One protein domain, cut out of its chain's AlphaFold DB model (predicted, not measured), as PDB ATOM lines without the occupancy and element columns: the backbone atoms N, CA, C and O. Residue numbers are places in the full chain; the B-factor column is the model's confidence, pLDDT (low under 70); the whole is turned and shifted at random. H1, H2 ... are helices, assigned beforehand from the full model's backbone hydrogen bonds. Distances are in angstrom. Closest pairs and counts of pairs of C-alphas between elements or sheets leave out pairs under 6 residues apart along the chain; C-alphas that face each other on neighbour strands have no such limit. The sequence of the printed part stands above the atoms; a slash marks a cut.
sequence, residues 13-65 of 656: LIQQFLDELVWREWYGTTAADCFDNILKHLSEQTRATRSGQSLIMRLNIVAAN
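Overview. This is residues 13 to 65 of the 656 residues of the protein "C2H2-type domain-containing protein" of Lamprigera yunnana (UniProt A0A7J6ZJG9). Picture an open, flat U of three helices: the long helix H2 is the base, and H1 and H3 rise from its two ends on the same side, with empty space between them. H1 makes a corner with the first part of H2, H3 follows the last part of H2 after a loop, and the outlying residues 13 to 20 and 59 to 65 stick out as the tips of the two arms. The printed part has 53 residues with three named helices, in the order H1, H2, H3, and no named strand; its class is all helix. It is loose, with a radius of gyration of the C-alphas of 14.0 A, and its C-alphas span 37 by 26 by 11 A.

Arrangement. Start at the first printed residue with H1, residues 13 to 27, and go on to H2, residues 31 to 47. The two touch, and their closest C-alphas are those of Tyr 27 and Cys 34, 4.6 A apart. Look at residues 24 to 27 of H1, which alone touch H2, and at residues 33 to 38 of H2, which alone touch H1. Their lines are about perpendicular at 72 degrees, only just past a steep tilt. Go on to H3, residues 55 to 64, which is close to H2 but not clearly touching it: the closest C-alphas, those of Thr 46 and Leu 55, are 6.3 A apart. The lines of H2 and H3 are about perpendicular, at 88 degrees. H1 and H3 are apart. In H1, H2 and H3 you will find every O i to N i+4 pair within hydrogen-bond range.

Along the chain. Find C-alpha 13 at (39.964, 3.109, -52.551); from there H1 runs 20.8 A to C-alpha 27 at (42.414, 21.348, -42.856). After residues 28 to 30, find C-alpha 31 at (34.581, 23.844, -46.564), where H2 begins; with 17 residues it is the longest helix, and it runs 24.2 A to C-alpha 47. Residues 48 to 54 then lead to H3, which runs 14.4 A from C-alpha 55 to C-alpha 64 at (62.735, 16.659, -57.738).

Size, cuts and confidence. Look at Leu 13 and Gly 52 for the two C-alphas farthest apart, at 40.3 A; the first and last printed C-alphas, those of Leu 13 and Asn 65, are 26.2 A apart. Residues 13 to 20, which belong to H1, stand free, and so do residues 59 to 65, of which 59 to 64 belong to H3. The printed part has no cut. The link from H1 to H2 is tight, with 3 residues, and the link from H2 to H3 is short, with 7. In the B-factor column the mean pLDDT of the printed part is 78.6, and residues 48 to 53 are under 70, where the model's confidence is low.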
ATOM      1  N   LEU A  13      41.098   2.506 -53.267       71.06
ATOM      2  CA  LEU A  13      39.964   3.109 -52.551       71.06
ATOM      3  C   LEU A  13      40.258   3.261 -51.056       71.06
ATOM      4  O   LEU A  13      39.942   4.295 -50.479       71.06
ATOM      5  N   ILE A  14      40.893   2.260 -50.437       80.19
ATOM      6  CA  ILE A  14      41.299   2.338 -49.025       80.19
ATOM      7  C   ILE A  14      42.282   3.499 -48.822       80.19
ATOM      8  O   ILE A  14      42.092   4.293 -47.905       80.19
ATOM      9  N   GLN A  15      43.277   3.648 -49.704       78.12
ATOM     10  CA  GLN A  15      44.203   4.783 -49.661       78.12
ATOM     11  C   GLN A  15      43.463   6.116 -49.834       78.12
ATOM     12  O   GLN A  15      43.661   7.011 -49.027       78.12
ATOM     13  N   GLN A  16      42.543   6.225 -50.798       74.56
ATOM     14  CA  GLN A  16      41.768   7.447 -51.025       74.56
ATOM     15  C   GLN A  16      40.925   7.856 -49.803       74.56
ATOM     16  O   GLN A  16      40.826   9.044 -49.511       74.56
ATOM     17  N   PHE A  17      40.342   6.903 -49.064       78.56
ATOM     18  CA  PHE A  17      39.641   7.207 -47.811       78.56
ATOM     19  C   PHE A  17      40.596   7.635 -46.685       78.56
ATOM     20  O   PHE A  17      40.246   8.517 -45.906       78.56
ATOM     21  N   LEU A  18      41.796   7.052 -46.598       83.69
ATOM     22  CA  LEU A  18      42.814   7.476 -45.630       83.69
ATOM     23  C   LEU A  18      43.346   8.880 -45.952       83.69
ATOM     24  O   LEU A  18      43.448   9.707 -45.050       83.69
ATOM     25  N   ASP A  19      43.611   9.171 -47.225       80.88
ATOM     26  CA  ASP A  19      44.054  10.486 -47.697       80.88
ATOM     27  C   ASP A  19      42.990  11.566 -47.415       80.88
ATOM     28  O   ASP A  19      43.328  12.674 -46.998       80.88
ATOM     29  N   GLU A  20      41.700  11.245 -47.582       83.31
ATOM     30  CA  GLU A  20      40.582  12.158 -47.296       83.31
ATOM     31  C   GLU A  20      40.409  12.414 -45.789       83.31
ATOM     32  O   GLU A  20      40.247  13.565 -45.380       83.31
ATOM     33  N   LEU A  21      40.554  11.379 -44.952       83.94
ATOM     34  CA  LEU A  21      40.545  11.513 -43.492       83.94
ATOM     35  C   LEU A  21      41.722  12.357 -42.981       83.94
ATOM     36  O   LEU A  21      41.506  13.270 -42.185       83.94
ATOM     37  N   VAL A  22      42.942  12.113 -43.473       84.44
ATOM     38  CA  VAL A  22      44.126  12.927 -43.144       84.44
ATOM     39  C   VAL A  22      43.936  14.373 -43.610       84.44
ATOM     40  O   VAL A  22      44.270  15.309 -42.888       84.44
ATOM     41  N   TRP A  23      43.342  14.591 -44.784       81.75
ATOM     42  CA  TRP A  23      43.049  15.936 -45.282       81.75
ATOM     43  C   TRP A  23      42.007  16.672 -44.420       81.75
ATOM     44  O   TRP A  23      42.197  17.850 -44.111       81.75
ATOM     45  N   ARG A  24      40.957  15.978 -43.950       82.19
ATOM     46  CA  ARG A  24      39.985  16.513 -42.975       82.19
ATOM     47  C   ARG A  24      40.609  16.815 -41.615       82.19
ATOM     48  O   ARG A  24      40.216  17.792 -40.987       82.19
ATOM     49  N   GLU A  25      41.557  16.002 -41.158       87.06
ATOM     50  CA  GLU A  25      42.289  16.230 -39.906       87.06
ATOM     51  C   GLU A  25      43.210  17.458 -40.004       87.06
ATOM     52  O   GLU A  25      43.268  18.265 -39.078       87.06
ATOM     53  N   TRP A  26      43.883  17.644 -41.144       78.31
ATOM     54  CA  TRP A  26      44.825  18.748 -41.362       78.31
ATOM     55  C   TRP A  26      44.165  20.098 -41.661       78.31
ATOM     56  O   TRP A  26      44.704  21.133 -41.267       78.31
ATOM     57  N   TYR A  27      43.038  20.108 -42.377       84.56
ATOM     58  CA  TYR A  27      42.414  21.348 -42.856       84.56
ATOM     59  C   TYR A  27      41.001  21.592 -42.309       84.56
ATOM     60  O   TYR A  27      40.576  22.742 -42.248       84.56
ATOM     61  N   GLY A  28      40.299  20.567 -41.830       86.44
ATOM     62  CA  GLY A  28      38.987  20.694 -41.195       86.44
ATOM     63  C   GLY A  28      37.874  19.928 -41.911       86.44
ATOM     64  O   GLY A  28      38.012  19.455 -43.039       86.44
ATOM     65  N   THR A  29      36.736  19.792 -41.230       83.38
ATOM     66  CA  THR A  29      35.604  18.976 -41.695       83.38
ATOM     67  C   THR A  29      34.590  19.747 -42.542       83.38
ATOM     68  O   THR A  29      33.830  19.108 -43.276       83.38
ATOM     69  N   THR A  30      34.588  21.085 -42.485       86.50
ATOM     70  CA  THR A  30      33.757  21.955 -43.334       86.50
ATOM     71  C   THR A  30      34.586  22.671 -44.403       86.50
ATOM     72  O   THR A  30      35.792  22.873 -44.258       86.50
ATOM     73  N   ALA A  31      33.929  23.104 -45.482       78.94
ATOM     74  CA  ALA A  31      34.581  23.844 -46.564       78.94
ATOM     75  C   ALA A  31      35.103  25.234 -46.136       78.94
ATOM     76  O   ALA A  31      36.027  25.746 -46.764       78.94
ATOM     77  N   ALA A  32      34.533  25.831 -45.081       81.12
ATOM     78  CA  ALA A  32      34.983  27.116 -44.545       81.12
ATOM     79  C   ALA A  32      36.275  26.948 -43.730       81.12
ATOM     80  O   ALA A  32      37.281  27.575 -44.056       81.12
ATOM     81  N   ASP A  33      36.278  26.022 -42.761       84.06
ATOM     82  CA  ASP A  33      37.473  25.710 -41.960       84.06
ATOM     83  C   ASP A  33      38.639  25.297 -42.866       84.06
ATOM     84  O   ASP A  33      39.764  25.766 -42.701       84.06
ATOM     85  N   CYS A  34      38.349  24.476 -43.884       87.56
ATOM     86  CA  CYS A  34      39.314  24.067 -44.897       87.56
ATOM     87  C   CYS A  34      39.965  25.258 -45.611       87.56
ATOM     88  O   CYS A  34      41.184  25.273 -45.786       87.56
ATOM     89  N   PHE A  35      39.177  26.241 -46.047       85.44
ATOM     90  CA  PHE A  35      39.688  27.410 -46.759       85.44
ATOM     91  C   PHE A  35      40.607  28.249 -45.861       85.44
ATOM     92  O   PHE A  35      41.741  28.550 -46.246       85.44
ATOM     93  N   ASP A  36      40.166  28.543 -44.638       89.00
ATOM     94  CA  ASP A  36      40.920  29.364 -43.690       89.00
ATOM     95  C   ASP A  36      42.195  28.660 -43.191       89.00
ATOM     96  O   ASP A  36      43.259  29.282 -43.108       89.00
ATOM     97  N   ASN A  37      42.147  27.347 -42.934       88.56
ATOM     98  CA  ASN A  37      43.323  26.573 -42.524       88.56
ATOM     99  C   ASN A  37      44.329  26.370 -43.668       88.56
ATOM    100  O   ASN A  37      45.537  26.431 -43.421       88.56
ATOM    101  N   ILE A  38      43.880  26.204 -44.920       87.62
ATOM    102  CA  ILE A  38      44.779  26.192 -46.089       87.62
ATOM    103  C   ILE A  38      45.471  27.553 -46.240       87.62
ATOM    104  O   ILE A  38      46.696  27.596 -46.386       87.62
ATOM    105  N   LEU A  39      44.733  28.667 -46.153       86.12
ATOM    106  CA  LEU A  39      45.319  30.013 -46.198       86.12
ATOM    107  C   LEU A  39      46.327  30.237 -45.066       86.12
ATOM    108  O   LEU A  39      47.427  30.744 -45.306       86.12
ATOM    109  N   LYS A  40      45.992  29.807 -43.844       85.44
ATOM    110  CA  LYS A  40      46.890  29.865 -42.689       85.44
ATOM    111  C   LYS A  40      48.168  29.067 -42.951       85.44
ATOM    112  O   LYS A  40      49.246  29.652 -42.874       85.44
ATOM    113  N   HIS A  41      48.074  27.797 -43.348       83.62
ATOM    114  CA  HIS A  41      49.243  26.960 -43.637       83.62
ATOM    115  C   HIS A  41      50.118  27.555 -44.759       83.62
ATOM    116  O   HIS A  41      51.338  27.645 -44.603       83.62
ATOM    117  N   LEU A  42      49.522  28.061 -45.845       83.06
ATOM    118  CA  LEU A  42      50.251  28.758 -46.914       83.06
ATOM    119  C   LEU A  42      50.957  30.029 -46.411       83.06
ATOM    120  O   LEU A  42      52.103  30.288 -46.796       83.06
ATOM    121  N   SER A  43      50.324  30.795 -45.516       83.56
ATOM    122  CA  SER A  43      50.946  31.971 -44.894       83.56
ATOM    123  C   SER A  43      52.154  31.592 -44.030       83.56
ATOM    124  O   SER A  43      53.172  32.283 -44.058       83.56
ATOM    125  N   GLU A  44      52.099  30.458 -43.326       81.19
ATOM    126  CA  GLU A  44      53.185  29.986 -42.468       81.19
ATOM    127  C   GLU A  44      54.340  29.396 -43.282       81.19
ATOM    128  O   GLU A  44      55.499  29.705 -43.002       81.19
ATOM    129  N   GLN A  45      54.047  28.665 -44.361       76.44
ATOM    130  CA  GLN A  45      55.050  28.204 -45.328       76.44
ATOM    131  C   GLN A  45      55.765  29.369 -46.033       76.44
ATOM    132  O   GLN A  45      56.974  29.303 -46.278       76.44
ATOM    133  N   THR A  46      55.039  30.456 -46.310       74.75
ATOM    134  CA  THR A  46      55.588  31.701 -46.876       74.75
ATOM    135  C   THR A  46      56.397  32.487 -45.833       74.75
ATOM    136  O   THR A  46      57.475  32.999 -46.125       74.75
ATOM    137  N   ARG A  47      55.952  32.518 -44.568       74.75
ATOM    138  CA  ARG A  47      56.706  33.097 -43.438       74.75
ATOM    139  C   ARG A  47      58.013  32.338 -43.178       74.75
ATOM    140  O   ARG A  47      59.025  32.960 -42.861       74.75
ATOM    141  N   ALA A  48      58.007  31.017 -43.354       65.31
ATOM    142  CA  ALA A  48      59.169  30.142 -43.208       65.31
ATOM    143  C   ALA A  48      60.185  30.238 -44.366       65.31
ATOM    144  O   ALA A  48      61.301  29.745 -44.230       65.31
ATOM    145  N   THR A  49      59.850  30.887 -45.490       60.19
ATOM    146  CA  THR A  49      60.769  31.074 -46.637       60.19
ATOM    147  C   THR A  49      61.646  32.328 -46.546       60.19
ATOM    148  O   THR A  49      62.356  32.680 -47.487       60.19
ATOM    149  N   ARG A  50      61.688  32.978 -45.375       55.94
ATOM    150  CA  ARG A  50      62.493  34.184 -45.101       55.94
ATOM    151  C   ARG A  50      64.020  33.980 -45.198       55.94
ATOM    152  O   ARG A  50      64.762  34.947 -45.096       55.94
ATOM    153  N   SER A  51      64.482  32.750 -45.434       57.91
ATOM    154  CA  SER A  51      65.876  32.366 -45.708       57.91
ATOM    155  C   SER A  51      66.336  32.588 -47.162       57.91
ATOM    156  O   SER A  51      67.407  32.120 -47.540       57.91
ATOM    157  N   GLY A  52      65.558  33.298 -47.989       61.69
ATOM    158  CA  GLY A  52      65.983  33.748 -49.325       61.69
ATOM    159  C   GLY A  52      65.615  32.823 -50.492       61.69
ATOM    160  O   GLY A  52      66.018  33.085 -51.621       61.69
ATOM    161  N   GLN A  53      64.826  31.772 -50.257       67.06
ATOM    162  CA  GLN A  53      64.239  30.944 -51.318       67.06
ATOM    163  C   GLN A  53      62.744  31.243 -51.465       67.06
ATOM    164  O   GLN A  53      62.063  31.499 -50.476       67.06
ATOM    165  N   SER A  54      62.200  31.171 -52.681       75.31
ATOM    166  CA  SER A  54      60.749  31.286 -52.880       75.31
ATOM    167  C   SER A  54      60.031  29.973 -52.543       75.31
ATOM    168  O   SER A  54      60.605  28.885 -52.644       75.31
ATOM    169  N   LEU A  55      58.742  30.058 -52.192       77.31
ATOM    170  CA  LEU A  55      57.897  28.878 -51.968       77.31
ATOM    171  C   LEU A  55      57.916  27.931 -53.182       77.31
ATOM    172  O   LEU A  55      58.065  26.723 -53.015       77.31
ATOM    173  N   ILE A  56      57.850  28.498 -54.390       79.06
ATOM    174  CA  ILE A  56      57.904  27.783 -55.673       79.06
ATOM    175  C   ILE A  56      59.242  27.046 -55.841       79.06
ATOM    176  O   ILE A  56      59.253  25.877 -56.216       79.06
ATOM    177  N   MET A  57      60.370  27.680 -55.496       74.00
ATOM    178  CA  MET A  57      61.690  27.045 -55.586       74.00
ATOM    179  C   MET A  57      61.796  25.820 -54.668       74.00
ATOM    180  O   MET A  57      62.279  24.772 -55.094       74.00
ATOM    181  N   ARG A  58      61.278  25.908 -53.433       74.50
ATOM    182  CA  ARG A  58      61.227  24.750 -52.522       74.50
ATOM    183  C   ARG A  58      60.320  23.637 -53.046       74.50
ATOM    184  O   ARG A  58      60.700  22.476 -52.959       74.50
ATOM    185  N   LEU A  59      59.149  23.975 -53.591       78.81
ATOM    186  CA  LEU A  59      58.231  22.988 -54.176       78.81
ATOM    187  C   LEU A  59      58.896  22.233 -55.337       78.81
ATOM    188  O   LEU A  59      58.786  21.012 -55.396       78.81
ATOM    189  N   ASN A  60      59.668  22.923 -56.182       79.06
ATOM    190  CA  ASN A  60      60.454  22.291 -57.244       79.06
ATOM    191  C   ASN A  60      61.559  21.368 -56.690       79.06
ATOM    192  O   ASN A  60      61.758  20.276 -57.216       79.06
ATOM    193  N   ILE A  61      62.249  21.762 -55.611       73.50
ATOM    194  CA  ILE A  61      63.267  20.921 -54.946       73.50
ATOM    195  C   ILE A  61      62.641  19.649 -54.345       73.50
ATOM    196  O   ILE A  61      63.194  18.562 -54.510       73.50
ATOM    197  N   VAL A  62      61.480  19.767 -53.689       75.75
ATOM    198  CA  VAL A  62      60.742  18.624 -53.121       75.75
ATOM    199  C   VAL A  62      60.208  17.711 -54.227       75.75
ATOM    200  O   VAL A  62      60.370  16.498 -54.138       75.75
ATOM    201  N   ALA A  63      59.650  18.270 -55.306       77.75
ATOM    202  CA  ALA A  63      59.194  17.495 -56.461       77.75
ATOM    203  C   ALA A  63      60.343  16.737 -57.155       77.75
ATOM    204  O   ALA A  63      60.143  15.617 -57.618       77.75
ATOM    205  N   ALA A  64      61.550  17.312 -57.186       78.06
ATOM    206  CA  ALA A  64      62.735  16.659 -57.738       78.06
ATOM    207  C   ALA A  64      63.284  15.521 -56.853       78.06
ATOM    208  O   ALA A  64      63.944  14.626 -57.372       78.06
ATOM    209  N   ASN A  65      63.053  15.543 -55.533       74.44
ATOM    210  CA  ASN A  65      63.518  14.507 -54.596       74.44
ATOM    211  C   ASN A  65      62.484  14.215 -53.480       74.44
ATOM    212  O   ASN A  65      62.739  14.546 -52.317       74.44
TER     213      ASN A  65